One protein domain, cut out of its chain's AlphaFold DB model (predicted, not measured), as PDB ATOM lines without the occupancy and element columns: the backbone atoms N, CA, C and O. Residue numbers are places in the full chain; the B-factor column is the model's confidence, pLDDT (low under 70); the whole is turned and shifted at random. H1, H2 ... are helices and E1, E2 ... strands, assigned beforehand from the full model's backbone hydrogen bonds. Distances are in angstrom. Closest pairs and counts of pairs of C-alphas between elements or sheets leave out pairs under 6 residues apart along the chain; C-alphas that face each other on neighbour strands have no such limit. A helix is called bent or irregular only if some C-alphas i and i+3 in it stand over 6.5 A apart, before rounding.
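What this domain is: This is residues 3 to 11, 21 to 160 and 175 to 235 of the 1102 residues of an uncharacterized protein of [Candida] inconspicua (UniProt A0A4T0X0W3). One long helix, H3, runs through the middle like an axle, and shorter helices pack crosswise round it: H1 and H4 on its first half, H5 and H6 on its second. H7, H8 and H9 form a group at one side, and the long unnamed stretch of residues 76 to 98 folds back from the end of H3 towards H4. The printed part has 210 residues with nine named helices and one named strand, in the order H1, H2, H3, H4, H5, E1, H6, H7, H8, H9; there is no sheet of named strands. The class is mostly helix, although under half of the residues, 99 of 210, are in named elements. The whole is compact, with a radius of gyration of the C-alphas of 17.4 A and spans of 53 by 46 by 30 A.

Where its parts are: The printed part begins at Phe 3, with its C-alpha at (225.037, 275.091, 267.184). H1 is residues 23 to 26 and is neither bent nor irregular, but only just: C-alphas 23 and 26 are 6.0 A apart. H2 is residues 30 to 38. H3, residues 46 to 75, runs 42.8 A from C-alpha 46 at (218.852, 260.196, 248.740) to C-alpha 75 at (247.058, 280.968, 273.341). H4 is residues 99 to 107, 12.2 A long, and H5 is residues 117 to 128, 16.1 A long. E1 is residues 135 to 137. H6 is residues 179 to 188, 14.2 A long. H7, residues 198 to 204, is irregular: C-alphas 199 and 202 are 7.0 A apart. H8 is residues 206 to 210. H9, residues 219 to 228, is 14.1 A long and ends with C-alpha 228 at (252.210, 274.218, 265.660).

How they stand to each other: H3 is the hub, touching six other helices, and the helix packing is mostly crossed. With residues 48 to 52 alone it touches H1, the closest C-alphas being those of Ala 24 and Asp 48, 5.6 A apart. With residues 49 to 57 alone it touches H4, about perpendicular at 74 degrees; the closest C-alphas are those of Ser 54 and Ile 102, 6.0 A. H3 touches H5 through C-alphas 68 and 120, the closest at 5.5 A, about perpendicular at 71 degrees, only just past steep. It touches H6 at a steep tilt of 54 degrees, opposite ways, with Thr 70 and Phe 186 closest at 5.9 A between C-alphas. H3 and H7 only just touch, with 3 pairs of C-alphas within 8 A, the closest those of Val 59 and Glu 198, 6.8 A. H3 and H9 also only just touch, with 3 such pairs, the closest those of Ser 71 and Leu 227, 6.4 A. H2 only just touches H7, with 3 pairs; the C-alphas of Thr 30 and Glu 201 are closest, 6.4 A. H6 and H9 touch, the C-alphas of Leu 179 and Cys 224 being closest at 6.8 A. H8 is close to but not clearly touching H9, with the C-alphas of Phe 208 and Phe 222 closest at 7.2 A. E1 pairs with no named strand, but residues 3 to 4 pair antiparallel with its residues 135 to 136. Every O i to N i+4 pair is within hydrogen-bond range in H2, H3, H4, H6, H8 and H9; H5 has 6 of 8, H7 has 0 of 3 but 3 of 4 O i to N i+3 pairs, and H1 is too short for such a pair.

The domain as a whole: The two C-alphas farthest apart, those of Glu 45 and Thr 160, are 53.9 A apart. Residues 12 to 20 are not printed, with 23.5 A between C-alphas 11 and 21; residues 161 to 174 are not printed either, with 17.0 A between C-alphas 160 and 175. The link from H3 to H4, 23 residues, is long. Mean pLDDT of the printed part is 86.2; 24 residues are under 70, among them 5 to 11, 130 to 135, 156 to 160 and 232 to 235.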
ATOM      1  N   PHE A   3     224.564 275.680 265.930       81.56
ATOM      2  CA  PHE A   3     225.037 275.091 267.184       81.56
ATOM      3  C   PHE A   3     223.985 275.177 268.292       81.56
ATOM      4  O   PHE A   3     223.488 276.251 268.636       81.56
ATOM      5  N   CYS A   4     223.699 274.035 268.905       76.19
ATOM      6  CA  CYS A   4     222.762 273.894 270.009       76.19
ATOM      7  C   CYS A   4     223.536 273.672 271.313       76.19
ATOM      8  O   CYS A   4     224.146 272.619 271.509       76.19
ATOM      9  N   SER A   5     223.502 274.633 272.244       65.81
ATOM     10  CA  SER A   5     224.041 274.390 273.590       65.81
ATOM     11  C   SER A   5     223.171 273.376 274.355       65.81
ATOM     12  O   SER A   5     221.962 273.285 274.133       65.81
ATOM     13  N   ASN A   6     223.772 272.627 275.291       55.12
ATOM     14  CA  ASN A   6     223.194 271.435 275.953       55.12
ATOM     15  C   ASN A   6     221.827 271.602 276.652       55.12
ATOM     16  O   ASN A   6     221.251 270.616 277.104       55.12
ATOM     17  N   SER A   7     221.296 272.820 276.748       48.22
ATOM     18  CA  SER A   7     219.921 273.065 277.196       48.22
ATOM     19  C   SER A   7     218.844 272.543 276.232       48.22
ATOM     20  O   SER A   7     217.755 272.229 276.699       48.22
ATOM     21  N   VAL A   8     219.138 272.404 274.929       48.75
ATOM     22  CA  VAL A   8     218.118 272.086 273.901       48.75
ATOM     23  C   VAL A   8     218.169 270.635 273.401       48.75
ATOM     24  O   VAL A   8     217.152 270.086 272.980       48.75
ATOM     25  N   LEU A   9     219.311 269.948 273.529       49.06
ATOM     26  CA  LEU A   9     219.477 268.561 273.054       49.06
ATOM     27  C   LEU A   9     218.596 267.519 273.767       49.06
ATOM     28  O   LEU A   9     218.495 266.392 273.293       49.06
ATOM     29  N   LYS A  10     217.934 267.872 274.876       48.44
ATOM     30  CA  LYS A  10     217.051 266.956 275.617       48.44
ATOM     31  C   LYS A  10     215.743 266.597 274.897       48.44
ATOM     32  O   LYS A  10     215.081 265.668 275.337       48.44
ATOM     33  N   ASN A  11     215.383 267.302 273.819       44.19
ATOM     34  CA  ASN A  11     214.055 267.210 273.197       44.19
ATOM     35  C   ASN A  11     214.066 266.769 271.713       44.19
ATOM     36  O   ASN A  11     213.043 266.900 271.052       44.19
ATOM     37  N   ALA A  21     216.752 248.826 257.918       60.94
ATOM     38  CA  ALA A  21     217.927 249.673 258.089       60.94
ATOM     39  C   ALA A  21     218.570 249.971 256.721       60.94
ATOM     40  O   ALA A  21     219.211 249.104 256.126       60.94
ATOM     41  N   SER A  22     218.384 251.199 256.229       76.25
ATOM     42  CA  SER A  22     218.890 251.657 254.929       76.25
ATOM     43  C   SER A  22     220.395 251.401 254.741       76.25
ATOM     44  O   SER A  22     221.167 251.665 255.671       76.25
ATOM     45  N   PRO A  23     220.865 250.987 253.543       78.25
ATOM     46  CA  PRO A  23     222.291 250.811 253.247       78.25
ATOM     47  C   PRO A  23     223.161 252.031 253.587       78.25
ATOM     48  O   PRO A  23     224.326 251.879 253.958       78.25
ATOM     49  N   ALA A  24     222.604 253.247 253.543       79.56
ATOM     50  CA  ALA A  24     223.338 254.461 253.899       79.56
ATOM     51  C   ALA A  24     223.749 254.519 255.385       79.56
ATOM     52  O   ALA A  24     224.681 255.247 255.733       79.56
ATOM     53  N   CYS A  25     223.126 253.735 256.278       81.69
ATOM     54  CA  CYS A  25     223.510 253.707 257.693       81.69
ATOM     55  C   CYS A  25     224.980 253.277 257.890       81.69
ATOM     56  O   CYS A  25     225.648 253.803 258.790       81.69
ATOM     57  N   PHE A  26     225.502 252.431 256.990       86.38
ATOM     58  CA  PHE A  26     226.889 251.963 256.947       86.38
ATOM     59  C   PHE A  26     227.891 253.007 256.431       86.38
ATOM     60  O   PHE A  26     229.094 252.813 256.601       86.38
ATOM     61  N   LEU A  27     227.442 254.125 255.844       93.31
ATOM     62  CA  LEU A  27     228.314 255.220 255.406       93.31
ATOM     63  C   LEU A  27     228.765 256.053 256.620       93.31
ATOM     64  O   LEU A  27     228.221 257.122 256.912       93.31
ATOM     65  N   LEU A  28     229.723 255.518 257.380       93.12
ATOM     66  CA  LEU A  28     230.273 256.123 258.599       93.12
ATOM     67  C   LEU A  28     231.336 257.193 258.310       93.12
ATOM     68  O   LEU A  28     231.615 258.013 259.180       93.12
ATOM     69  N   THR A  29     231.948 257.157 257.122       95.38
ATOM     70  CA  THR A  29     233.136 257.950 256.769       95.38
ATOM     71  C   THR A  29     233.082 258.513 255.351       95.38
ATOM     72  O   THR A  29     232.430 257.967 254.457       95.38
ATOM     73  N   THR A  30     233.865 259.565 255.119       96.56
ATOM     74  CA  THR A  30     234.124 260.156 253.804       96.56
ATOM     75  C   THR A  30     234.698 259.137 252.811       96.56
ATOM     76  O   THR A  30     234.353 259.182 251.632       96.56
ATOM     77  N   LYS A  31     235.494 258.156 253.268       95.62
ATOM     78  CA  LYS A  31     235.994 257.057 252.417       95.62
ATOM     79  C   LYS A  31     234.851 256.276 251.765       95.62
ATOM     80  O   LYS A  31     234.857 256.063 250.558       95.62
ATOM     81  N   GLN A  32     233.865 255.885 252.567       95.62
ATOM     82  CA  GLN A  32     232.722 255.095 252.108       95.62
ATOM     83  C   GLN A  32     231.779 255.937 251.240       95.62
ATOM     84  O   GLN A  32     231.226 255.436 250.267       95.62
ATOM     85  N   PHE A  33     231.647 257.235 251.534       96.69
ATOM     86  CA  PHE A  33     230.940 258.173 250.657       96.69
ATOM     87  C   PHE A  33     231.620 258.345 249.292       96.69
ATOM     88  O   PHE A  33     230.926 258.403 248.286       96.69
ATOM     89  N   LEU A  34     232.956 258.381 249.228       96.25
ATOM     90  CA  LEU A  34     233.706 258.394 247.964       96.25
ATOM     91  C   LEU A  34     233.523 257.092 247.169       96.25
ATOM     92  O   LEU A  34     233.408 257.135 245.946       96.25
ATOM     93  N   GLU A  35     233.469 255.947 247.851       94.81
ATOM     94  CA  GLU A  35     233.200 254.638 247.241       94.81
ATOM     95  C   GLU A  35     231.769 254.564 246.675       94.81
ATOM     96  O   GLU A  35     231.596 254.192 245.515       94.81
ATOM     97  N   ALA A  36     230.766 255.017 247.432       94.38
ATOM     98  CA  ALA A  36     229.371 255.088 246.988       94.38
ATOM     99  C   ALA A  36     229.139 256.138 245.877       94.38
ATOM    100  O   ALA A  36     228.373 255.902 244.945       94.38
ATOM    101  N   TYR A  37     229.846 257.272 245.919       96.06
ATOM    102  CA  TYR A  37     229.840 258.280 244.852       96.06
ATOM    103  C   TYR A  37     230.448 257.730 243.551       96.06
ATOM    104  O   TYR A  37     229.954 258.008 242.458       96.06
ATOM    105  N   ALA A  38     231.500 256.908 243.649       94.31
ATOM    106  CA  ALA A  38     232.105 256.247 242.494       94.31
ATOM    107  C   ALA A  38     231.178 255.202 241.841       94.31
ATOM    108  O   ALA A  38     231.310 254.954 240.642       94.31
ATOM    109  N   SER A  39     230.221 254.642 242.591       92.75
ATOM    110  CA  SER A  39     229.124 253.806 242.082       92.75
ATOM    111  C   SER A  39     227.825 254.590 241.831       92.75
ATOM    112  O   SER A  39     226.743 254.024 241.944       92.75
ATOM    113  N   GLY A  40     227.903 255.902 241.566       93.81
ATOM    114  CA  GLY A  40     226.750 256.736 241.186       93.81
ATOM    115  C   GLY A  40     225.678 256.940 242.266       93.81
ATOM    116  O   GLY A  40     224.675 257.595 241.994       93.81
ATOM    117  N   TYR A  41     225.902 256.419 243.477       94.75
ATOM    118  CA  TYR A  41     224.895 256.147 244.505       94.75
ATOM    119  C   TYR A  41     223.775 255.161 244.094       94.75
ATOM    120  O   TYR A  41     222.721 255.164 244.723       94.75
ATOM    121  N   ASP A  42     224.005 254.285 243.106       88.19
ATOM    122  CA  ASP A  42     222.980 253.407 242.501       88.19
ATOM    123  C   ASP A  42     222.159 252.562 243.514       88.19
ATOM    124  O   ASP A  42     220.973 252.326 243.287       88.19
ATOM    125  N   ASP A  43     222.762 252.143 244.637       87.44
ATOM    126  CA  ASP A  43     222.143 251.310 245.690       87.44
ATOM    127  C   ASP A  43     221.581 252.110 246.903       87.44
ATOM    128  O   ASP A  43     221.263 251.516 247.938       87.44
ATOM    129  N   PHE A  44     221.491 253.450 246.843       89.94
ATOM    130  CA  PHE A  44     221.179 254.295 248.013       89.94
ATOM    131  C   PHE A  44     220.011 255.274 247.804       89.94
ATOM    132  O   PHE A  44     219.974 256.035 246.838       89.94
ATOM    133  N   GLU A  45     219.109 255.366 248.786       90.69
ATOM    134  CA  GLU A  45     218.091 256.422 248.815       90.69
ATOM    135  C   GLU A  45     218.684 257.780 249.227       90.69
ATOM    136  O   GLU A  45     219.398 257.905 250.227       90.69
ATOM    137  N   PHE A  46     218.338 258.842 248.487       90.00
ATOM    138  CA  PHE A  46     218.852 260.196 248.740       90.00
ATOM    139  C   PHE A  46     218.544 260.717 250.149       90.00
ATOM    140  O   PHE A  46     219.390 261.383 250.743       90.00
ATOM    141  N   LYS A  47     217.378 260.383 250.713       91.62
ATOM    142  CA  LYS A  47     217.002 260.726 252.094       91.62
ATOM    143  C   LYS A  47     218.079 260.283 253.093       91.62
ATOM    144  O   LYS A  47     218.511 261.062 253.948       91.62
ATOM    145  N   ASP A  48     218.569 259.059 252.932       91.56
ATOM    146  CA  ASP A  48     219.455 258.427 253.901       91.56
ATOM    147  C   ASP A  48     220.922 258.762 253.633       91.56
ATOM    148  O   ASP A  48     221.700 258.900 254.580       91.56
ATOM    149  N   LEU A  49     221.292 259.012 252.369       94.50
ATOM    150  CA  LEU A  49     222.552 259.684 252.033       94.50
ATOM    151  C   LEU A  49     222.655 261.032 252.756       94.50
ATOM    152  O   LEU A  49     223.699 261.341 253.322       94.50
ATOM    153  N   TYR A  50     221.578 261.821 252.788       95.62
ATOM    154  CA  TYR A  50     221.579 263.137 253.432       95.62
ATOM    155  C   TYR A  50     221.628 263.002 254.964       95.62
ATOM    156  O   TYR A  50     222.349 263.755 255.623       95.62
ATOM    157  N   ALA A  51     220.965 261.995 255.543       93.56
ATOM    158  CA  ALA A  51     221.081 261.673 256.967       93.56
ATOM    159  C   ALA A  51     222.507 261.221 257.360       93.56
ATOM    160  O   ALA A  51     223.070 261.705 258.348       93.56
ATOM    161  N   ALA A  52     223.127 260.337 256.571       95.62
ATOM    162  CA  ALA A  52     224.487 259.852 256.799       95.62
ATOM    163  C   ALA A  52     225.545 260.949 256.580       95.62
ATOM    164  O   ALA A  52     226.472 261.077 257.384       95.62
ATOM    165  N   ALA A  53     225.367 261.800 255.566       97.31
ATOM    166  CA  ALA A  53     226.176 262.993 255.339       97.31
ATOM    167  C   ALA A  53     226.059 263.976 256.513       97.31
ATOM    168  O   ALA A  53     227.073 264.405 257.057       97.31
ATOM    169  N   SER A  54     224.838 264.265 256.979       96.69
ATOM    170  CA  SER A  54     224.597 265.126 258.145       96.69
ATOM    171  C   SER A  54     225.334 264.620 259.395       96.69
ATOM    172  O   SER A  54     226.001 265.395 260.086       96.69
ATOM    173  N   ARG A  55     225.320 263.300 259.645       95.50
ATOM    174  CA  ARG A  55     226.110 262.651 260.710       95.50
ATOM    175  C   ARG A  55     227.620 262.886 260.558       95.50
ATOM    176  O   ARG A  55     228.269 263.219 261.548       95.50
ATOM    177  N   ILE A  56     228.182 262.745 259.357       96.94
ATOM    178  CA  ILE A  56     229.622 262.958 259.123       96.94
ATOM    179  C   ILE A  56     229.997 264.440 259.271       96.94
ATOM    180  O   ILE A  56     230.972 264.766 259.946       96.94
ATOM    181  N   LEU A  57     229.193 265.359 258.735       97.50
ATOM    182  CA  LEU A  57     229.430 266.802 258.856       97.50
ATOM    183  C   LEU A  57     229.404 267.284 260.314       97.50
ATOM    184  O   LEU A  57     230.207 268.140 260.694       97.50
ATOM    185  N   ARG A  58     228.558 266.684 261.163       96.56
ATOM    186  CA  ARG A  58     228.577 266.879 262.624       96.56
ATOM    187  C   ARG A  58     229.907 266.462 263.259       96.56
ATOM    188  O   ARG A  58     230.432 267.186 264.107       96.56
ATOM    189  N   VAL A  59     230.476 265.330 262.840       96.62
ATOM    190  CA  VAL A  59     231.795 264.855 263.300       96.62
ATOM    191  C   VAL A  59     232.907 265.794 262.826       96.62
ATOM    192  O   VAL A  59     233.700 266.251 263.648       96.62
ATOM    193  N   GLN A  60     232.940 266.153 261.540       96.62
ATOM    194  CA  GLN A  60     233.944 267.065 260.971       96.62
ATOM    195  C   GLN A  60     233.920 268.446 261.649       96.62
ATOM    196  O   GLN A  60     234.963 268.979 262.036       96.62
ATOM    197  N   MET A  61     232.729 269.006 261.876       96.56
ATOM    198  CA  MET A  61     232.569 270.268 262.598       96.56
ATOM    199  C   MET A  61     233.011 270.155 264.067       96.56
ATOM    200  O   MET A  61     233.670 271.060 264.588       96.56
ATOM    201  N   TYR A  62     232.737 269.030 264.738       96.44
ATOM    202  CA  TYR A  62     233.252 268.785 266.086       96.44
ATOM    203  C   TYR A  62     234.788 268.666 266.113       96.44
ATOM    204  O   TYR A  62     235.418 269.210 267.020       96.44
ATOM    205  N   GLN A  63     235.425 268.057 265.106       96.06
ATOM    206  CA  GLN A  63     236.892 268.033 264.986       96.06
ATOM    207  C   GLN A  63     237.486 269.439 264.833       96.06
ATOM    208  O   GLN A  63     238.432 269.790 265.545       96.06
ATOM    209  N   LEU A  64     236.898 270.270 263.968       96.31
ATOM    210  CA  LEU A  64     237.281 271.675 263.817       96.31
ATOM    211  C   LEU A  64     237.104 272.449 265.136       96.31
ATOM    212  O   LEU A  64     238.002 273.178 265.560       96.31
ATOM    213  N   TYR A  65     235.992 272.234 265.842       95.94
ATOM    214  CA  TYR A  65     235.759 272.804 267.168       95.94
ATOM    215  C   TYR A  65     236.822 272.363 268.193       95.94
ATOM    216  O   TYR A  65     237.342 273.205 268.933       95.94
ATOM    217  N   ARG A  66     237.216 271.076 268.210       94.81
ATOM    218  CA  ARG A  66     238.300 270.570 269.078       94.81
ATOM    219  C   ARG A  66     239.632 271.263 268.791       94.81
ATOM    220  O   ARG A  66     240.308 271.692 269.732       94.81
ATOM    221  N   LEU A  67     239.993 271.411 267.514       95.25
ATOM    222  CA  LEU A  67     241.204 272.111 267.070       95.25
ATOM    223  C   LEU A  67     241.208 273.575 267.531       95.25
ATOM    224  O   LEU A  67     242.119 273.995 268.250       95.25
ATOM    225  N   VAL A  68     240.172 274.345 267.184       95.38
ATOM    226  CA  VAL A  68     240.106 275.783 267.495       95.38
ATOM    227  C   VAL A  68     240.057 276.035 268.999       95.38
ATOM    228  O   VAL A  68     240.784 276.897 269.495       95.38
ATOM    229  N   LYS A  69     239.272 275.263 269.760       93.12
ATOM    230  CA  LYS A  69     239.238 275.404 271.220       93.12
ATOM    231  C   LYS A  69     240.599 275.096 271.847       93.12
ATOM    232  O   LYS A  69     241.036 275.828 272.731       93.12
ATOM    233  N   THR A  70     241.304 274.072 271.362       93.19
ATOM    234  CA  THR A  70     242.655 273.746 271.847       93.19
ATOM    235  C   THR A  70     243.642 274.872 271.522       93.19
ATOM    236  O   THR A  70     244.353 275.322 272.417       93.19
ATOM    237  N   SER A  71     243.623 275.412 270.295       92.81
ATOM    238  CA  SER A  71     244.375 276.622 269.912       92.81
ATOM    239  C   SER A  71     244.101 277.792 270.863       92.81
ATOM    240  O   SER A  71     245.031 278.348 271.452       92.81
ATOM    241  N   HIS A  72     242.826 278.128 271.083       91.25
ATOM    242  CA  HIS A  72     242.403 279.220 271.958       91.25
ATOM    243  C   HIS A  72     242.881 279.025 273.408       91.25
ATOM    244  O   HIS A  72     243.452 279.940 274.003       91.25
ATOM    245  N   THR A  73     242.728 277.819 273.966       89.19
ATOM    246  CA  THR A  73     243.201 277.472 275.315       89.19
ATOM    247  C   THR A  73     244.725 277.568 275.448       89.19
ATOM    248  O   THR A  73     245.222 278.057 276.465       89.19
ATOM    249  N   LEU A  74     245.477 277.146 274.426       88.69
ATOM    250  CA  LEU A  74     246.940 277.227 274.409       88.69
ATOM    251  C   LEU A  74     247.437 278.683 274.308       88.69
ATOM    252  O   LEU A  74     248.360 279.050 275.045       88.69
ATOM    253  N   LYS A  75     246.795 279.516 273.470       87.12
ATOM    254  CA  LYS A  75     247.058 280.968 273.341       87.12
ATOM    255  C   LYS A  75     246.695 281.735 274.616       87.12
ATOM    256  O   LYS A  75     247.427 282.630 275.034       87.12
ATOM    257  N   HIS A  76     245.579 281.388 275.256       84.06
ATOM    258  CA  HIS A  76     244.982 282.178 276.332       84.06
ATOM    259  C   HIS A  76     244.703 281.352 277.595       84.06
ATOM    260  O   HIS A  76     243.574 281.266 278.080       84.06
ATOM    261  N   LYS A  77     245.773 280.815 278.191       78.12
ATOM    262  CA  LYS A  77     245.755 280.019 279.438       78.12
ATOM    263  C   LYS A  77     244.937 280.648 280.579       78.12
ATOM    264  O   LYS A  77     244.321 279.914 281.344       78.12
ATOM    265  N   LEU A  78     244.904 281.984 280.677       73.12
ATOM    266  CA  LEU A  78     244.081 282.718 281.652       73.12
ATOM    267  C   LEU A  78     242.617 282.903 281.216       73.12
ATOM    268  O   LEU A  78     241.747 282.860 282.076       73.12
ATOM    269  N   LYS A  79     242.305 283.056 279.916       73.69
ATOM    270  CA  LYS A  79     240.902 283.055 279.444       73.69
ATOM    271  C   LYS A  79     240.243 281.694 279.667       73.69
ATOM    272  O   LYS A  79     239.055 281.639 279.950       73.69
ATOM    273  N   ASN A  80     241.009 280.602 279.584       76.31
ATOM    274  CA  ASN A  80     240.501 279.234 279.717       76.31
ATOM    275  C   ASN A  80     239.720 278.978 281.026       76.31
ATOM    276  O   ASN A  80     238.795 278.180 281.014       76.31
ATOM    277  N   SER A  81     240.034 279.663 282.133       75.12
ATOM    278  CA  SER A  81     239.264 279.560 283.390       75.12
ATOM    279  C   SER A  81     237.949 280.355 283.413       75.12
ATOM    280  O   SER A  81     237.202 280.245 284.379       75.12
ATOM    281  N   PHE A  82     237.665 281.151 282.378       79.19
ATOM    282  CA  PHE A  82     236.413 281.901 282.205       79.19
ATOM    283  C   PHE A  82     235.506 281.307 281.112       79.19
ATOM    284  O   PHE A  82     234.354 281.717 280.988       79.19
ATOM    285  N   ILE A  83     235.990 280.325 280.340       82.12
ATOM    286  CA  ILE A  83     235.162 279.585 279.382       82.12
ATOM    287  C   ILE A  83     234.191 278.701 280.177       82.12
ATOM    288  O   ILE A  83     234.613 277.885 280.994       82.12
ATOM    289  N   SER A  84     232.887 278.845 279.930       82.81
ATOM    290  CA  SER A  84     231.856 278.032 280.590       82.81
ATOM    291  C   SER A  84     232.082 276.530 280.370       82.81
ATOM    292  O   SER A  84     232.375 276.093 279.256       82.81
ATOM    293  N   GLN A  85     231.844 275.728 281.414       80.88
ATOM    294  CA  GLN A  85     231.897 274.260 281.374       80.88
ATOM    295  C   GLN A  85     231.042 273.667 280.232       80.88
ATOM    296  O   GLN A  85     231.432 272.682 279.610       80.88
ATOM    297  N   SER A  86     229.948 274.339 279.848       83.06
ATOM    298  CA  SER A  86     229.104 273.972 278.699       83.06
ATOM    299  C   SER A  86     229.839 273.894 277.351       83.06
ATOM    300  O   SER A  86     229.339 273.245 276.441       83.06
ATOM    301  N   PHE A  87     231.011 274.522 277.208       86.56
ATOM    302  CA  PHE A  87     231.869 274.417 276.020       86.56
ATOM    303  C   PHE A  87     232.859 273.230 276.081       86.56
ATOM    304  O   PHE A  87     233.586 272.977 275.117       86.56
ATOM    305  N   TYR A  88     232.935 272.502 277.200       85.62
ATOM    306  CA  TYR A  88     233.723 271.267 277.387       85.62
ATOM    307  C   TYR A  88     232.850 270.019 277.224       85.62
ATOM    308  O   TYR A  88     233.301 269.029 276.648       85.62
ATOM    309  N   ASP A  89     231.579 270.114 277.613       86.50
ATOM    310  CA  ASP A  89     230.561 269.076 277.428       86.50
ATOM    311  C   ASP A  89     229.929 269.088 276.015       86.50
ATOM    312  O   ASP A  89     228.737 268.835 275.864       86.50
ATOM    313  N   VAL A  90     230.713 269.412 274.980       88.69
ATOM    314  CA  VAL A  90     230.277 269.453 273.568       88.69
ATOM    315  C   VAL A  90     230.559 268.115 272.879       88.69
ATOM    316  O   VAL A  90     231.561 267.460 273.156       88.69
ATOM    317  N   THR A  91     229.666 267.733 271.968       93.25
ATOM    318  CA  THR A  91     229.627 266.475 271.210       93.25
ATOM    319  C   THR A  91     229.304 266.761 269.730       93.25
ATOM    320  O   THR A  91     228.847 267.867 269.428       93.25
ATOM    321  N   PRO A  92     229.436 265.794 268.799       94.81
ATOM    322  CA  PRO A  92     228.948 265.949 267.423       94.81
ATOM    323  C   PRO A  92     227.465 266.353 267.325       94.81
ATOM    324  O   PRO A  92     227.094 267.141 266.462       94.81
ATOM    325  N   MET A  93     226.614 265.891 268.249       92.44
ATOM    326  CA  MET A  93     225.170 266.184 268.236       92.44
ATOM    327  C   MET A  93     224.826 267.640 268.586       92.44
ATOM    328  O   MET A  93     223.695 268.060 268.373       92.44
ATOM    329  N   ASN A  94     225.781 268.431 269.089       91.94
ATOM    330  CA  ASN A  94     225.601 269.872 269.293       91.94
ATOM    331  C   ASN A  94     225.607 270.675 267.986       91.94
ATOM    332  O   ASN A  94     225.270 271.857 268.011       91.94
ATOM    333  N   PHE A  95     226.010 270.064 266.875       93.62
ATOM    334  CA  PHE A  95     226.106 270.696 265.568       93.62
ATOM    335  C   PHE A  95     224.946 270.246 264.678       93.62
ATOM    336  O   PHE A  95     224.485 269.105 264.744       93.62
ATOM    337  N   GLU A  96     224.462 271.137 263.827       94.06
ATOM    338  CA  GLU A  96     223.413 270.840 262.856       94.06
ATOM    339  C   GLU A  96     223.795 271.495 261.525       94.06
ATOM    340  O   GLU A  96     223.757 272.727 261.436       94.06
ATOM    341  N   PRO A  97     224.253 270.713 260.527       94.56
ATOM    342  CA  PRO A  97     224.612 271.263 259.229       94.56
ATOM    343  C   PRO A  97     223.365 271.791 258.521       94.56
ATOM    344  O   PRO A  97     222.276 271.229 258.659       94.56
ATOM    345  N   ASP A  98     223.538 272.873 257.772       94.06
ATOM    346  CA  ASP A  98     222.482 273.413 256.918       94.06
ATOM    347  C   ASP A  98     222.373 272.582 255.624       94.06
ATOM    348  O   ASP A  98     223.303 271.868 255.248       94.06
ATOM    349  N   GLN A  99     221.228 272.662 254.941       95.06
ATOM    350  CA  GLN A  99     220.927 271.847 253.755       95.06
ATOM    351  C   GLN A  99     222.019 271.964 252.676       95.06
ATOM    352  O   GLN A  99     222.536 270.952 252.211       95.06
ATOM    353  N   ASP A 100     222.445 273.187 252.364       96.00
ATOM    354  CA  ASP A 100     223.498 273.498 251.393       96.00
ATOM    355  C   ASP A 100     224.843 272.820 251.737       96.00
ATOM    356  O   ASP A 100     225.596 272.420 250.848       96.00
ATOM    357  N   GLU A 101     225.150 272.651 253.031       96.38
ATOM    358  CA  GLU A 101     226.364 271.972 253.508       96.38
ATOM    359  C   GLU A 101     226.280 270.455 253.256       96.38
ATOM    360  O   GLU A 101     227.277 269.837 252.870       96.38
ATOM    361  N   ILE A 102     225.089 269.867 253.420       97.69
ATOM    362  CA  ILE A 102     224.800 268.454 253.128       97.69
ATOM    363  C   ILE A 102     224.847 268.205 251.615       97.69
ATOM    364  O   ILE A 102     225.525 267.277 251.171       97.69
ATOM    365  N   GLU A 103     224.191 269.050 250.818       97.44
ATOM    366  CA  GLU A 103     224.169 268.947 249.352       97.44
ATOM    367  C   GLU A 103     225.573 269.082 248.751       97.44
ATOM    368  O   GLU A 103     225.957 268.287 247.887       97.44
ATOM    369  N   LEU A 104     226.383 270.023 249.254       97.44
ATOM    370  CA  LEU A 104     227.786 270.174 248.868       97.44
ATOM    371  C   LEU A 104     228.605 268.905 249.150       97.44
ATOM    372  O   LEU A 104     229.412 268.494 248.312       97.44
ATOM    373  N   TYR A 105     228.400 268.280 250.311       98.00
ATOM    374  CA  TYR A 105     229.110 267.063 250.696       98.00
ATOM    375  C   TYR A 105     228.668 265.842 249.874       98.00
ATOM    376  O   TYR A 105     229.521 265.124 249.365       98.00
ATOM    377  N   VAL A 106     227.364 265.623 249.662       97.50
ATOM    378  CA  VAL A 106     226.869 264.498 248.840       97.50
ATOM    379  C   VAL A 106     227.323 264.634 247.378       97.50
ATOM    380  O   VAL A 106     227.652 263.635 246.734       97.50
ATOM    381  N   LYS A 107     227.407 265.866 246.863       97.06
ATOM    382  CA  LYS A 107     227.895 266.187 245.511       97.06
ATOM    383  C   LYS A 107     229.415 266.044 245.346       97.06
ATOM    384  O   LYS A 107     229.878 265.836 244.227       97.06
ATOM    385  N   ASN A 108     230.193 266.205 246.416       96.25
ATOM    386  CA  ASN A 108     231.656 266.127 246.395       96.25
ATOM    387  C   ASN A 108     232.199 265.723 247.785       96.25
ATOM    388  O   ASN A 108     232.625 266.599 248.550       96.25
ATOM    389  N   PRO A 109     232.169 264.420 248.133       96.56
ATOM    390  CA  PRO A 109     232.460 263.960 249.488       96.56
ATOM    391  C   PRO A 109     233.938 264.119 249.858       96.56
ATOM    392  O   PRO A 109     234.812 263.364 249.433       96.56
ATOM    393  N   ARG A 110     234.203 265.136 250.679       95.31
ATOM    394  CA  ARG A 110     235.479 265.448 251.340       95.31
ATOM    395  C   ARG A 110     235.210 266.285 252.591       95.31
ATOM    396  O   ARG A 110     234.083 266.747 252.775       95.31
ATOM    397  N   VAL A 111     236.211 266.535 253.438       95.75
ATOM    398  CA  VAL A 111     236.001 267.397 254.618       95.75
ATOM    399  C   VAL A 111     235.699 268.825 254.171       95.75
ATOM    400  O   VAL A 111     236.554 269.484 253.574       95.75
ATOM    401  N   ILE A 112     234.486 269.319 254.452       96.06
ATOM    402  CA  ILE A 112     234.048 270.617 253.912       96.06
ATOM    403  C   ILE A 112     234.557 271.812 254.725       96.06
ATOM    404  O   ILE A 112     234.757 272.888 254.160       96.06
ATOM    405  N   PHE A 113     234.802 271.629 256.027       95.62
ATOM    406  CA  PHE A 113     235.217 272.688 256.949       95.62
ATOM    407  C   PHE A 113     236.733 272.677 257.183       95.62
ATOM    408  O   PHE A 113     237.298 271.685 257.645       95.62
ATOM    409  N   ARG A 114     237.395 273.802 256.897       93.25
ATOM    410  CA  ARG A 114     238.859 273.946 256.978       93.25
ATOM    411  C   ARG A 114     239.325 274.639 258.260       93.25
ATOM    412  O   ARG A 114     238.624 275.500 258.798       93.25
ATOM    413  N   TYR A 115     240.532 274.316 258.724       95.56
ATOM    414  CA  TYR A 115     241.213 274.983 259.842       95.56
ATOM    415  C   TYR A 115     241.906 276.273 259.363       95.56
ATOM    416  O   TYR A 115     243.132 276.400 259.301       95.56
ATOM    417  N   SER A 116     241.074 277.238 258.985       95.00
ATOM    418  CA  SER A 116     241.453 278.545 258.448       95.00
ATOM    419  C   SER A 116     241.336 279.664 259.483       95.00
ATOM    420  O   SER A 116     240.731 279.482 260.542       95.00
ATOM    421  N   THR A 117     241.866 280.850 259.179       94.19
ATOM    422  CA  THR A 117     241.712 282.033 260.036       94.19
ATOM    423  C   THR A 117     240.253 282.458 260.187       94.19
ATOM    424  O   THR A 117     239.844 282.760 261.307       94.19
ATOM    425  N   TRP A 118     239.432 282.410 259.127       95.56
ATOM    426  CA  TRP A 118     238.003 282.739 259.241       95.56
ATOM    427  C   TRP A 118     237.278 281.787 260.196       95.56
ATOM    428  O   TRP A 118     236.565 282.234 261.099       95.56
ATOM    429  N   ASN A 119     237.469 280.479 260.022       95.88
ATOM    430  CA  ASN A 119     236.773 279.469 260.815       95.88
ATOM    431  C   ASN A 119     237.274 279.447 262.267       95.88
ATOM    432  O   ASN A 119     236.467 279.388 263.198       95.88
ATOM    433  N   HIS A 120     238.587 279.593 262.470       95.56
ATOM    434  CA  HIS A 120     239.198 279.757 263.788       95.56
ATOM    435  C   HIS A 120     238.640 280.970 264.533       95.56
ATOM    436  O   HIS A 120     238.185 280.830 265.668       95.56
ATOM    437  N   ASP A 121     238.624 282.150 263.915       93.94
ATOM    438  CA  ASP A 121     238.198 283.369 264.604       93.94
ATOM    439  C   ASP A 121     236.681 283.400 264.825       93.94
ATOM    440  O   ASP A 121     236.218 283.872 265.865       93.94
ATOM    441  N   THR A 122     235.897 282.828 263.905       93.56
ATOM    442  CA  THR A 122     234.442 282.665 264.064       93.56
ATOM    443  C   THR A 122     234.103 281.752 265.246       93.56
ATOM    444  O   THR A 122     233.237 282.097 266.047       93.56
ATOM    445  N   ILE A 123     234.819 280.634 265.417       94.00
ATOM    446  CA  ILE A 123     234.628 279.726 266.559       94.00
ATOM    447  C   ILE A 123     235.229 280.313 267.855       94.00
ATOM    448  O   ILE A 123     234.647 280.143 268.923       94.00
ATOM    449  N   CYS A 124     236.328 281.080 267.800       91.88
ATOM    450  CA  CYS A 124     236.895 281.736 268.989       91.88
ATOM    451  C   CYS A 124     235.948 282.769 269.622       91.88
ATOM    452  O   CYS A 124     235.894 282.868 270.849       91.88
ATOM    453  N   ARG A 125     235.150 283.490 268.818       89.00
ATOM    454  CA  ARG A 125     234.137 284.449 269.317       89.00
ATOM    455  C   ARG A 125     233.128 283.813 270.280       89.00
ATOM    456  O   ARG A 125     232.597 284.509 271.139       89.00
ATOM    457  N   LEU A 126     232.901 282.502 270.181       87.38
ATOM    458  CA  LEU A 126     232.015 281.752 271.076       87.38
ATOM    459  C   LEU A 126     232.572 281.655 272.503       87.38
ATOM    460  O   LEU A 126     231.805 281.647 273.462       87.38
ATOM    461  N   PHE A 127     233.900 281.601 272.644       85.50
ATOM    462  CA  PHE A 127     234.588 281.502 273.935       85.50
ATOM    463  C   PHE A 127     234.785 282.867 274.604       85.50
ATOM    464  O   PHE A 127     234.870 282.934 275.828       85.50
ATOM    465  N   ASP A 128     234.844 283.942 273.811       79.44
ATOM    466  CA  ASP A 128     234.953 285.322 274.299       79.44
ATOM    467  C   ASP A 128     233.595 285.963 274.656       79.44
ATOM    468  O   ASP A 128     233.564 286.969 275.363       79.44
ATOM    469  N   ALA A 129     232.469 285.391 274.212       72.50
ATOM    470  CA  ALA A 129     231.124 285.901 274.480       72.50
ATOM    471  C   ALA A 129     230.611 285.491 275.887       72.50
ATOM    472  O   ALA A 129     230.218 284.337 276.080       72.50
ATOM    473  N   PRO A 130     230.506 286.399 276.885       58.22
ATOM    474  CA  PRO A 130     230.359 285.988 278.292       58.22
ATOM    475  C   PRO A 130     229.001 285.385 278.696       58.22
ATOM    476  O   PRO A 130     228.836 284.994 279.853       58.22
ATOM    477  N   LYS A 131     227.990 285.391 277.811       58.56
ATOM    478  CA  LYS A 131     226.584 285.070 278.147       58.56
ATOM    479  C   LYS A 131     225.789 284.359 277.035       58.56
ATOM    480  O   LYS A 131     224.570 284.504 276.988       58.56
ATOM    481  N   LEU A 132     226.425 283.575 276.157       59.22
ATOM    482  CA  LEU A 132     225.674 282.744 275.200       59.22
ATOM    483  C   LEU A 132     224.865 281.655 275.938       59.22
ATOM    484  O   LEU A 132     225.430 280.729 276.520       59.22
ATOM    485  N   ARG A 133     223.533 281.776 275.911       57.62
ATOM    486  CA  ARG A 133     222.555 280.770 276.360       57.62
ATOM    487  C   ARG A 133     221.571 280.511 275.215       57.62
ATOM    488  O   ARG A 133     221.053 281.475 274.664       57.62
ATOM    489  N   GLY A 134     221.286 279.243 274.909       66.69
ATOM    490  CA  GLY A 134     220.363 278.839 273.837       66.69
ATOM    491  C   GLY A 134     221.064 278.246 272.608       66.69
ATOM    492  O   GLY A 134     222.199 277.768 272.703       66.69
ATOM    493  N   GLU A 135     220.372 278.243 271.472       66.44
ATOM    494  CA  GLU A 135     220.946 277.937 270.156       66.44
ATOM    495  C   GLU A 135     221.601 279.194 269.561       66.44
ATOM    496  O   GLU A 135     221.166 280.314 269.831       66.44
ATOM    497  N   PHE A 136     222.642 279.023 268.746       76.44
ATOM    498  CA  PHE A 136     223.225 280.099 267.945       76.44
ATOM    499  C   PHE A 136     223.850 279.552 266.656       76.44
ATOM    500  O   PHE A 136     224.439 278.471 266.639       76.44
ATOM    501  N   THR A 137     223.752 280.300 265.559       79.62
ATOM    502  CA  THR A 137     224.364 279.912 264.280       79.62
ATOM    503  C   THR A 137     225.860 280.221 264.295       79.62
ATOM    504  O   THR A 137     226.253 281.348 264.602       79.62
ATOM    505  N   ILE A 138     226.709 279.248 263.944       84.81
ATOM    506  CA  ILE A 138     228.146 279.480 263.758       84.81
ATOM    507  C   ILE A 138     228.382 279.593 262.255       84.81
ATOM    508  O   ILE A 138     228.301 278.599 261.541       84.81
ATOM    509  N   ASN A 139     228.688 280.797 261.767       88.50
ATOM    510  CA  ASN A 139     228.827 281.057 260.330       88.50
ATOM    511  C   ASN A 139     230.220 280.632 259.796       88.50
ATOM    512  O   ASN A 139     231.036 281.448 259.350       88.50
ATOM    513  N   VAL A 140     230.508 279.336 259.961       93.62
ATOM    514  CA  VAL A 140     231.684 278.620 259.448       93.62
ATOM    515  C   VAL A 140     231.580 278.547 257.929       93.62
ATOM    516  O   VAL A 140     230.501 278.324 257.392       93.62
ATOM    517  N   LYS A 141     232.699 278.721 257.230       94.75
ATOM    518  CA  LYS A 141     232.752 278.620 255.774       94.75
ATOM    519  C   LYS A 141     233.247 277.250 255.329       94.75
ATOM    520  O   LYS A 141     234.220 276.713 255.867       94.75
ATOM    521  N   THR A 142     232.584 276.730 254.303       95.75
ATOM    522  CA  THR A 142     233.014 275.563 253.530       95.75
ATOM    523  C   THR A 142     234.189 275.926 252.612       95.75
ATOM    524  O   THR A 142     234.457 277.108 252.365       95.75
ATOM    525  N   TYR A 143     234.875 274.927 252.046       92.06
ATOM    526  CA  TYR A 143     235.985 275.148 251.107       92.06
ATOM    527  C   TYR A 143     235.634 276.013 249.879       92.06
ATOM    528  O   TYR A 143     236.546 276.558 249.263       92.06
ATOM    529  N   GLU A 144     234.355 276.153 249.503       92.38
ATOM    530  CA  GLU A 144     233.930 276.968 248.346       92.38
ATOM    531  C   GLU A 144     233.869 278.467 248.653       92.38
ATOM    532  O   GLU A 144     233.863 279.294 247.741       92.38
ATOM    533  N   HIS A 145     233.811 278.835 249.933       93.69
ATOM    534  CA  HIS A 145     233.657 280.223 250.382       93.69
ATOM    535  C   HIS A 145     234.832 280.688 251.256       93.69
ATOM    536  O   HIS A 145     235.000 281.889 251.505       93.69
ATOM    537  N   ASP A 146     235.650 279.744 251.732       92.25
ATOM    538  CA  ASP A 146     236.784 279.983 252.615       92.25
ATOM    539  C   ASP A 146     238.108 280.189 251.865       92.25
ATOM    540  O   ASP A 146     238.999 279.335 251.825       92.25
ATOM    541  N   PHE A 147     238.253 281.393 251.316       90.62
ATOM    542  CA  PHE A 147     239.504 281.892 250.741       90.62
ATOM    543  C   PHE A 147     240.492 282.420 251.801       90.62
ATOM    544  O   PHE A 147     241.464 283.093 251.448       90.62
ATOM    545  N   SER A 148     240.242 282.190 253.097       91.56
ATOM    546  CA  SER A 148     241.108 282.700 254.162       91.56
ATOM    547  C   SER A 148     242.363 281.836 254.359       91.56
ATOM    548  O   SER A 148     242.477 280.711 253.864       91.56
ATOM    549  N   GLN A 149     243.372 282.410 255.018       89.69
ATOM    550  CA  GLN A 149     244.678 281.768 255.188       89.69
ATOM    551  C   GLN A 149     244.619 280.655 256.246       89.69
ATOM    552  O   GLN A 149     243.708 280.609 257.069       89.69
ATOM    553  N   ILE A 150     245.613 279.764 256.247       88.12
ATOM    554  CA  ILE A 150     245.806 278.795 257.337       88.12
ATOM    555  C   ILE A 150     246.072 279.570 258.639       88.12
ATOM    556  O   ILE A 150     246.729 280.613 258.620       88.12
ATOM    557  N   VAL A 151     245.555 279.081 259.771       88.69
ATOM    558  CA  VAL A 151     245.771 279.715 261.083       88.69
ATOM    559  C   VAL A 151     247.274 279.816 261.392       88.69
ATOM    560  O   VAL A 151     247.960 278.796 261.339       88.69
ATOM    561  N   PRO A 152     247.798 280.992 261.793       86.31
ATOM    562  CA  PRO A 152     249.185 281.118 262.229       86.31
ATOM    563  C   PRO A 152     249.518 280.163 263.382       86.31
ATOM    564  O   PRO A 152     248.839 280.157 264.417       86.31
ATOM    565  N   TYR A 153     250.575 279.371 263.189       87.81
ATOM    566  CA  TYR A 153     251.014 278.345 264.129       87.81
ATOM    567  C   TYR A 153     251.336 278.906 265.520       87.81
ATOM    568  O   TYR A 153     251.885 279.999 265.686       87.81
ATOM    569  N   LEU A 154     251.070 278.097 266.542       85.19
ATOM    570  CA  LEU A 154     251.596 278.303 267.884       85.19
ATOM    571  C   LEU A 154     253.109 278.062 267.865       85.19
ATOM    572  O   LEU A 154     253.557 276.974 267.504       85.19
ATOM    573  N   LYS A 155     253.901 279.047 268.302       78.31
ATOM    574  CA  LYS A 155     255.357 278.890 268.423       78.31
ATOM    575  C   LYS A 155     255.659 277.722 269.365       78.31
ATOM    576  O   LYS A 155     255.241 277.734 270.521       78.31
ATOM    577  N   THR A 156     256.408 276.723 268.912       62.66
ATOM    578  CA  THR A 156     256.820 275.591 269.758       62.66
ATOM    579  C   THR A 156     258.208 275.759 270.347       62.66
ATOM    580  O   THR A 156     259.139 276.197 269.675       62.66
ATOM    581  N   LYS A 157     258.393 275.231 271.561       61.22
ATOM    582  CA  LYS A 157     259.689 274.694 271.976       61.22
ATOM    583  C   LYS A 157     259.997 273.508 271.075       61.22
ATOM    584  O   LYS A 157     259.517 272.405 271.328       61.22
ATOM    585  N   HIS A 158     260.805 273.716 270.037       54.72
ATOM    586  CA  HIS A 158     261.371 272.587 269.307       54.72
ATOM    587  C   HIS A 158     262.051 271.651 270.314       54.72
ATOM    588  O   HIS A 158     262.972 272.068 271.026       54.72
ATOM    589  N   LEU A 159     261.639 270.381 270.334       47.72
ATOM    590  CA  LEU A 159     262.266 269.309 271.111       47.72
ATOM    591  C   LEU A 159     263.624 268.919 270.493       47.72
ATOM    592  O   LEU A 159     263.903 267.759 270.205       47.72
ATOM    593  N   THR A 160     264.503 269.906 270.271       46.62
ATOM    594  CA  THR A 160     265.878 269.661 269.838       46.62
ATOM    595  C   THR A 160     266.575 268.829 270.904       46.62
ATOM    596  O   THR A 160     266.729 269.293 272.037       46.62
ATOM    597  N   ASP A 175     255.453 282.610 274.686       59.06
ATOM    598  CA  ASP A 175     254.810 282.057 273.491       59.06
ATOM    599  C   ASP A 175     255.080 280.559 273.259       59.06
ATOM    600  O   ASP A 175     254.254 279.857 272.685       59.06
ATOM    601  N   GLU A 176     256.265 280.076 273.639       71.75
ATOM    602  CA  GLU A 176     256.785 278.782 273.192       71.75
ATOM    603  C   GLU A 176     256.144 277.573 273.926       71.75
ATOM    604  O   GLU A 176     256.426 277.323 275.109       71.75
ATOM    605  N   ILE A 177     255.366 276.761 273.204       78.69
ATOM    606  CA  ILE A 177     254.585 275.608 273.702       78.69
ATOM    607  C   ILE A 177     255.300 274.253 273.484       78.69
ATOM    608  O   ILE A 177     256.061 274.089 272.539       78.69
ATOM    609  N   ASP A 178     255.079 273.275 274.369       82.44
ATOM    610  CA  ASP A 178     255.591 271.893 274.255       82.44
ATOM    611  C   ASP A 178     254.574 271.007 273.513       82.44
ATOM    612  O   ASP A 178     253.383 271.075 273.822       82.44
ATOM    613  N   LEU A 179     255.017 270.158 272.577       83.94
ATOM    614  CA  LEU A 179     254.139 269.230 271.847       83.94
ATOM    615  C   LEU A 179     253.393 268.271 272.785       83.94
ATOM    616  O   LEU A 179     252.210 268.018 272.577       83.94
ATOM    617  N   ASN A 180     254.022 267.813 273.870       85.12
ATOM    618  CA  ASN A 180     253.358 266.964 274.862       85.12
ATOM    619  C   ASN A 180     252.214 267.719 275.551       85.12
ATOM    620  O   ASN A 180     251.144 267.164 275.764       85.12
ATOM    621  N   TYR A 181     252.389 269.020 275.805       86.69
ATOM    622  CA  TYR A 181     251.335 269.866 276.368       86.69
ATOM    623  C   TYR A 181     250.197 270.146 275.367       86.69
ATOM    624  O   TYR A 181     249.065 270.374 275.797       86.69
ATOM    625  N   VAL A 182     250.456 270.089 274.052       89.00
ATOM    626  CA  VAL A 182     249.400 270.067 273.021       89.00
ATOM    627  C   VAL A 182     248.621 268.751 273.089       89.00
ATOM    628  O   VAL A 182     247.396 268.800 273.174       89.00
ATOM    629  N   LYS A 183     249.315 267.601 273.127       89.81
ATOM    630  CA  LYS A 183     248.710 266.258 273.245       89.81
ATOM    631  C   LYS A 183     247.843 266.145 274.513       89.81
ATOM    632  O   LYS A 183     246.645 265.878 274.414       89.81
ATOM    633  N   ASP A 184     248.397 266.491 275.679       88.50
ATOM    634  CA  ASP A 184     247.684 266.533 276.966       88.50
ATOM    635  C   ASP A 184     246.449 267.453 276.921       88.50
ATOM    636  O   ASP A 184     245.377 267.096 277.408       88.50
ATOM    637  N   SER A 185     246.583 268.651 276.335       87.62
ATOM    638  CA  SER A 185     245.482 269.621 276.230       87.62
ATOM    639  C   SER A 185     244.358 269.129 275.319       87.62
ATOM    640  O   SER A 185     243.185 269.253 275.667       87.62
ATOM    641  N   PHE A 186     244.704 268.560 274.164       89.81
ATOM    642  CA  PHE A 186     243.734 268.121 273.164       89.81
ATOM    643  C   PHE A 186     242.873 266.942 273.642       89.81
ATOM    644  O   PHE A 186     241.718 266.827 273.230       89.81
ATOM    645  N   MET A 187     243.397 266.101 274.538       87.88
ATOM    646  CA  MET A 187     242.618 265.043 275.192       87.88
ATOM    647  C   MET A 187     241.836 265.566 276.406       87.88
ATOM    648  O   MET A 187     240.657 265.271 276.555       87.88
ATOM    649  N   LYS A 188     242.444 266.410 277.251       85.25
ATOM    650  CA  LYS A 188     241.859 266.824 278.540       85.25
ATOM    651  C   LYS A 188     240.566 267.655 278.457       85.25
ATOM    652  O   LYS A 188     239.810 267.679 279.428       85.25
ATOM    653  N   TYR A 189     240.332 268.408 277.380       80.81
ATOM    654  CA  TYR A 189     239.296 269.460 277.355       80.81
ATOM    655  C   TYR A 189     237.959 269.083 276.695       80.81
ATOM    656  O   TYR A 189     237.159 269.987 276.407       80.81
ATOM    657  N   PHE A 190     237.707 267.790 276.472       86.00
ATOM    658  CA  PHE A 190     236.529 267.289 275.761       86.00
ATOM    659  C   PHE A 190     235.976 266.032 276.427       86.00
ATOM    660  O   PHE A 190     236.734 265.139 276.781       86.00
ATOM    661  N   LYS A 191     234.650 265.970 276.590       83.69
ATOM    662  CA  LYS A 191     233.969 264.815 277.194       83.69
ATOM    663  C   LYS A 191     233.653 263.700 276.186       83.69
ATOM    664  O   LYS A 191     233.583 262.541 276.574       83.69
ATOM    665  N   TYR A 192     233.430 264.050 274.918       89.75
ATOM    666  CA  TYR A 192     233.188 263.082 273.849       89.75
ATOM    667  C   TYR A 192     234.509 262.734 273.162       89.75
ATOM    668  O   TYR A 192     235.080 263.562 272.440       89.75
ATOM    669  N   GLU A 193     234.992 261.518 273.391       91.88
ATOM    670  CA  GLU A 193     236.097 260.950 272.624       91.88
ATOM    671  C   GLU A 193     235.584 260.483 271.257       91.88
ATOM    672  O   GLU A 193     234.483 259.951 271.142       91.88
ATOM    673  N   LEU A 194     236.370 260.746 270.213       92.94
ATOM    674  CA  LEU A 194     236.040 260.358 268.843       92.94
ATOM    675  C   LEU A 194     236.315 258.864 268.655       92.94
ATOM    676  O   LEU A 194     237.339 258.365 269.124       92.94
ATOM    677  N   LYS A 195     235.454 258.174 267.909       94.12
ATOM    678  CA  LYS A 195     235.686 256.781 267.498       94.12
ATOM    679  C   LYS A 195     236.843 256.698 266.499       94.12
ATOM    680  O   LYS A 195     237.181 257.684 265.849       94.12
ATOM    681  N   GLU A 196     237.420 255.515 266.312       91.75
ATOM    682  CA  GLU A 196     238.539 255.316 265.377       91.75
ATOM    683  C   GLU A 196     238.193 255.728 263.933       91.75
ATOM    684  O   GLU A 196     238.932 256.498 263.320       91.75
ATOM    685  N   HIS A 197     237.025 255.320 263.420       92.25
ATOM    686  CA  HIS A 197     236.564 255.717 262.083       92.25
ATOM    687  C   HIS A 197     236.247 257.218 261.972       92.25
ATOM    688  O   HIS A 197     236.414 257.807 260.910       92.25
ATOM    689  N   GLU A 198     235.848 257.871 263.065       94.69
ATOM    690  CA  GLU A 198     235.721 259.330 263.093       94.69
ATOM    691  C   GLU A 198     237.116 259.974 263.040       94.69
ATOM    692  O   GLU A 198     237.343 260.923 262.291       94.69
ATOM    693  N   CYS A 199     238.088 259.427 263.778       93.81
ATOM    694  CA  CYS A 199     239.464 259.919 263.844       93.81
ATOM    695  C   CYS A 199     240.248 259.825 262.528       93.81
ATOM    696  O   CYS A 199     241.335 260.391 262.480       93.81
ATOM    697  N   ILE A 200     239.745 259.164 261.478       93.38
ATOM    698  CA  ILE A 200     240.378 259.143 260.143       93.38
ATOM    699  C   ILE A 200     239.788 260.156 259.151       93.38
ATOM    700  O   ILE A 200     240.381 260.363 258.094       93.38
ATOM    701  N   GLU A 201     238.691 260.849 259.486       94.38
ATOM    702  CA  GLU A 201     238.048 261.833 258.591       94.38
ATOM    703  C   GLU A 201     239.012 262.916 258.085       94.38
ATOM    704  O   GLU A 201     238.958 263.322 256.926       94.38
ATOM    705  N   TYR A 202     239.957 263.339 258.927       93.25
ATOM    706  CA  TYR A 202     240.953 264.352 258.582       93.25
ATOM    707  C   TYR A 202     241.837 264.002 257.371       93.25
ATOM    708  O   TYR A 202     242.357 264.917 256.732       93.25
ATOM    709  N   LEU A 203     241.996 262.715 257.029       93.81
ATOM    710  CA  LEU A 203     242.743 262.272 255.843       93.81
ATOM    711  C   LEU A 203     242.110 262.787 254.540       93.81
ATOM    712  O   LEU A 203     242.802 262.939 253.537       93.81
ATOM    713  N   PHE A 204     240.811 263.100 254.573       94.50
ATOM    714  CA  PHE A 204     240.039 263.651 253.460       94.50
ATOM    715  C   PHE A 204     239.898 265.182 253.536       94.50
ATOM    716  O   PHE A 204     239.031 265.765 252.882       94.50
ATOM    717  N   SER A 205     240.730 265.848 254.345       93.31
ATOM    718  CA  SER A 205     240.794 267.306 254.434       93.31
ATOM    719  C   SER A 205     241.850 267.891 253.507       93.31
ATOM    720  O   SER A 205     243.011 267.481 253.524       93.31
ATOM    721  N   ASP A 206     241.480 268.954 252.792       90.50
ATOM    722  CA  ASP A 206     242.424 269.803 252.059       90.50
ATOM    723  C   ASP A 206     243.584 270.258 252.951       90.50
ATOM    724  O   ASP A 206     244.707 270.396 252.475       90.50
ATOM    725  N   ASP A 207     243.363 270.442 254.256       91.88
ATOM    726  CA  ASP A 207     244.419 270.876 255.164       91.88
ATOM    727  C   ASP A 207     245.445 269.768 255.467       91.88
ATOM    728  O   ASP A 207     246.613 270.090 255.678       91.88
ATOM    729  N   PHE A 208     245.085 268.482 255.386       92.19
ATOM    730  CA  PHE A 208     246.051 267.375 255.451       92.19
ATOM    731  C   PHE A 208     247.002 267.400 254.241       92.19
ATOM    732  O   PHE A 208     248.225 267.324 254.400       92.19
ATOM    733  N   TYR A 209     246.451 267.621 253.041       87.06
ATOM    734  CA  TYR A 209     247.225 267.773 251.805       87.06
ATOM    735  C   TYR A 209     248.035 269.079 251.759       87.06
ATOM    736  O   TYR A 209     249.192 269.062 251.338       87.06
ATOM    737  N   ASN A 210     247.487 270.200 252.243       84.62
ATOM    738  CA  ASN A 210     248.183 271.494 252.317       84.62
ATOM    739  C   ASN A 210     249.407 271.442 253.248       84.62
ATOM    740  O   ASN A 210     250.421 272.080 252.964       84.62
ATOM    741  N   HIS A 211     249.336 270.659 254.330       84.06
ATOM    742  CA  HIS A 211     250.473 270.392 255.219       84.06
ATOM    743  C   HIS A 211     251.342 269.213 254.741       84.06
ATOM    744  O   HIS A 211     252.284 268.838 255.436       84.06
ATOM    745  N   GLY A 212     251.065 268.641 253.558       84.94
ATOM    746  CA  GLY A 212     251.871 267.608 252.899       84.94
ATOM    747  C   GLY A 212     252.092 266.341 253.732       84.94
ATOM    748  O   GLY A 212     253.153 265.722 253.639       84.94
ATOM    749  N   LEU A 213     251.134 266.001 254.594       87.12
ATOM    750  CA  LEU A 213     251.294 264.956 255.599       87.12
ATOM    751  C   LEU A 213     251.315 263.553 254.972       87.12
ATOM    752  O   LEU A 213     250.825 263.319 253.867       87.12
ATOM    753  N   HIS A 214     251.948 262.612 255.670       88.06
ATOM    754  CA  HIS A 214     252.126 261.246 255.183       88.06
ATOM    755  C   HIS A 214     250.910 260.386 255.544       88.06
ATOM    756  O   HIS A 214     250.309 260.591 256.590       88.06
ATOM    757  N   VAL A 215     250.577 259.369 254.742       82.81
ATOM    758  CA  VAL A 215     249.402 258.503 254.987       82.81
ATOM    759  C   VAL A 215     249.456 257.809 256.360       82.81
ATOM    760  O   VAL A 215     248.423 257.584 256.975       82.81
ATOM    761  N   ALA A 216     250.660 257.538 256.877       86.62
ATOM    762  CA  ALA A 216     250.887 256.983 258.221       86.62
ATOM    763  C   ALA A 216     251.011 258.038 259.350       86.62
ATOM    764  O   ALA A 216     251.516 257.733 260.429       86.62
ATOM    765  N   THR A 217     250.619 259.293 259.113       89.19
ATOM    766  CA  THR A 217     250.411 260.290 260.177       89.19
ATOM    767  C   THR A 217     249.265 259.824 261.090       89.19
ATOM    768  O   THR A 217     248.312 259.208 260.622       89.19
ATOM    769  N   THR A 218     249.338 260.100 262.397       93.06
ATOM    770  CA  THR A 218     248.213 259.852 263.321       93.06
ATOM    771  C   THR A 218     247.320 261.090 263.435       93.06
ATOM    772  O   THR A 218     247.781 262.213 263.216       93.06
ATOM    773  N   TYR A 219     246.067 260.926 263.874       93.88
ATOM    774  CA  TYR A 219     245.171 262.062 264.141       93.88
ATOM    775  C   TYR A 219     245.787 263.082 265.118       93.88
ATOM    776  O   TYR A 219     245.679 264.292 264.921       93.88
ATOM    777  N   MET A 220     246.517 262.610 266.135       93.19
ATOM    778  CA  MET A 220     247.200 263.482 267.095       93.19
ATOM    779  C   MET A 220     248.409 264.204 266.476       93.19
ATOM    780  O   MET A 220     248.695 265.342 266.844       93.19
ATOM    781  N   ASP A 221     249.110 263.595 265.520       92.12
ATOM    782  CA  ASP A 221     250.212 264.254 264.810       92.12
ATOM    783  C   ASP A 221     249.702 265.271 263.777       92.12
ATOM    784  O   ASP A 221     250.295 266.340 263.649       92.12
ATOM    785  N   PHE A 222     248.557 265.018 263.131       94.44
ATOM    786  CA  PHE A 222     247.825 266.019 262.342       94.44
ATOM    787  C   PHE A 222     247.401 267.221 263.196       94.44
ATOM    788  O   PHE A 222     247.674 268.364 262.832       94.44
ATOM    789  N   VAL A 223     246.815 266.978 264.372       94.50
ATOM    790  CA  VAL A 223     246.477 268.034 265.340       94.50
ATOM    791  C   VAL A 223     247.726 268.817 265.765       94.50
ATOM    792  O   VAL A 223     247.685 270.046 265.815       94.50
ATOM    793  N   CYS A 224     248.857 268.150 266.027       91.81
ATOM    794  CA  CYS A 224     250.117 268.837 266.329       91.81
ATOM    795  C   CYS A 224     250.595 269.698 265.146       91.81
ATOM    796  O   CYS A 224     250.939 270.866 265.349       91.81
ATOM    797  N   ALA A 225     250.558 269.160 263.922       91.62
ATOM    798  CA  ALA A 225     250.963 269.857 262.706       91.62
ATOM    799  C   ALA A 225     250.110 271.111 262.447       91.62
ATOM    800  O   ALA A 225     250.676 272.191 262.288       91.62
ATOM    801  N   LEU A 226     248.775 271.010 262.501       92.75
ATOM    802  CA  LEU A 226     247.877 272.161 262.340       92.75
ATOM    803  C   LEU A 226     248.077 273.227 263.423       92.75
ATOM    804  O   LEU A 226     248.045 274.424 263.141       92.75
ATOM    805  N   LEU A 227     248.260 272.811 264.678       92.69
ATOM    806  CA  LEU A 227     248.378 273.750 265.789       92.69
ATOM    807  C   LEU A 227     249.759 274.413 265.869       92.69
ATOM    808  O   LEU A 227     249.853 275.506 266.420       92.69
ATOM    809  N   THR A 228     250.827 273.793 265.356       89.06
ATOM    810  CA  THR A 228     252.210 274.218 265.660       89.06
ATOM    811  C   THR A 228     253.205 274.198 264.496       89.06
ATOM    812  O   THR A 228     254.362 274.582 264.677       89.06
ATOM    813  N   GLY A 229     252.821 273.693 263.321       86.56
ATOM    814  CA  GLY A 229     253.749 273.414 262.219       86.56
ATOM    815  C   GLY A 229     254.766 272.302 262.528       86.56
ATOM    816  O   GLY A 229     255.678 272.068 261.739       86.56
ATOM    817  N   SER A 230     254.633 271.622 263.673       82.56
ATOM    818  CA  SER A 230     255.549 270.599 264.182       82.56
ATOM    819  C   SER A 230     254.783 269.349 264.619       82.56
ATOM    820  O   SER A 230     253.732 269.438 265.246       82.56
ATOM    821  N   PHE A 231     255.321 268.165 264.331       77.50
ATOM    822  CA  PHE A 231     254.753 266.887 264.765       77.50
ATOM    823  C   PHE A 231     255.855 265.845 264.984       77.50
ATOM    824  O   PHE A 231     256.975 265.992 264.487       77.50
ATOM    825  N   GLU A 232     255.566 264.805 265.767       65.12
ATOM    826  CA  GLU A 232     256.553 263.788 266.139       65.12
ATOM    827  C   GLU A 232     256.596 262.671 265.092       65.12
ATOM    828  O   GLU A 232     255.991 261.618 265.258       65.12
ATOM    829  N   ILE A 233     257.341 262.889 264.002       58.22
ATOM    830  CA  ILE A 233     257.619 261.826 263.024       58.22
ATOM    831  C   ILE A 233     258.320 260.661 263.737       58.22
ATOM    832  O   ILE A 233     259.471 260.785 264.172       58.22
ATOM    833  N   SER A 234     257.645 259.514 263.802       45.38
ATOM    834  CA  SER A 234     258.162 258.268 264.364       45.38
ATOM    835  C   SER A 234     259.269 257.673 263.484       45.38
ATOM    836  O   SER A 234     259.047 256.793 262.654       45.38
ATOM    837  N   THR A 235     260.488 258.174 263.681       37.91
ATOM    838  CA  THR A 235     261.756 257.471 263.408       37.91
ATOM    839  C   THR A 235     261.970 256.900 261.997       37.91
ATOM    840  O   THR A 235     262.659 255.898 261.851       37.91
TER     841      THR A 235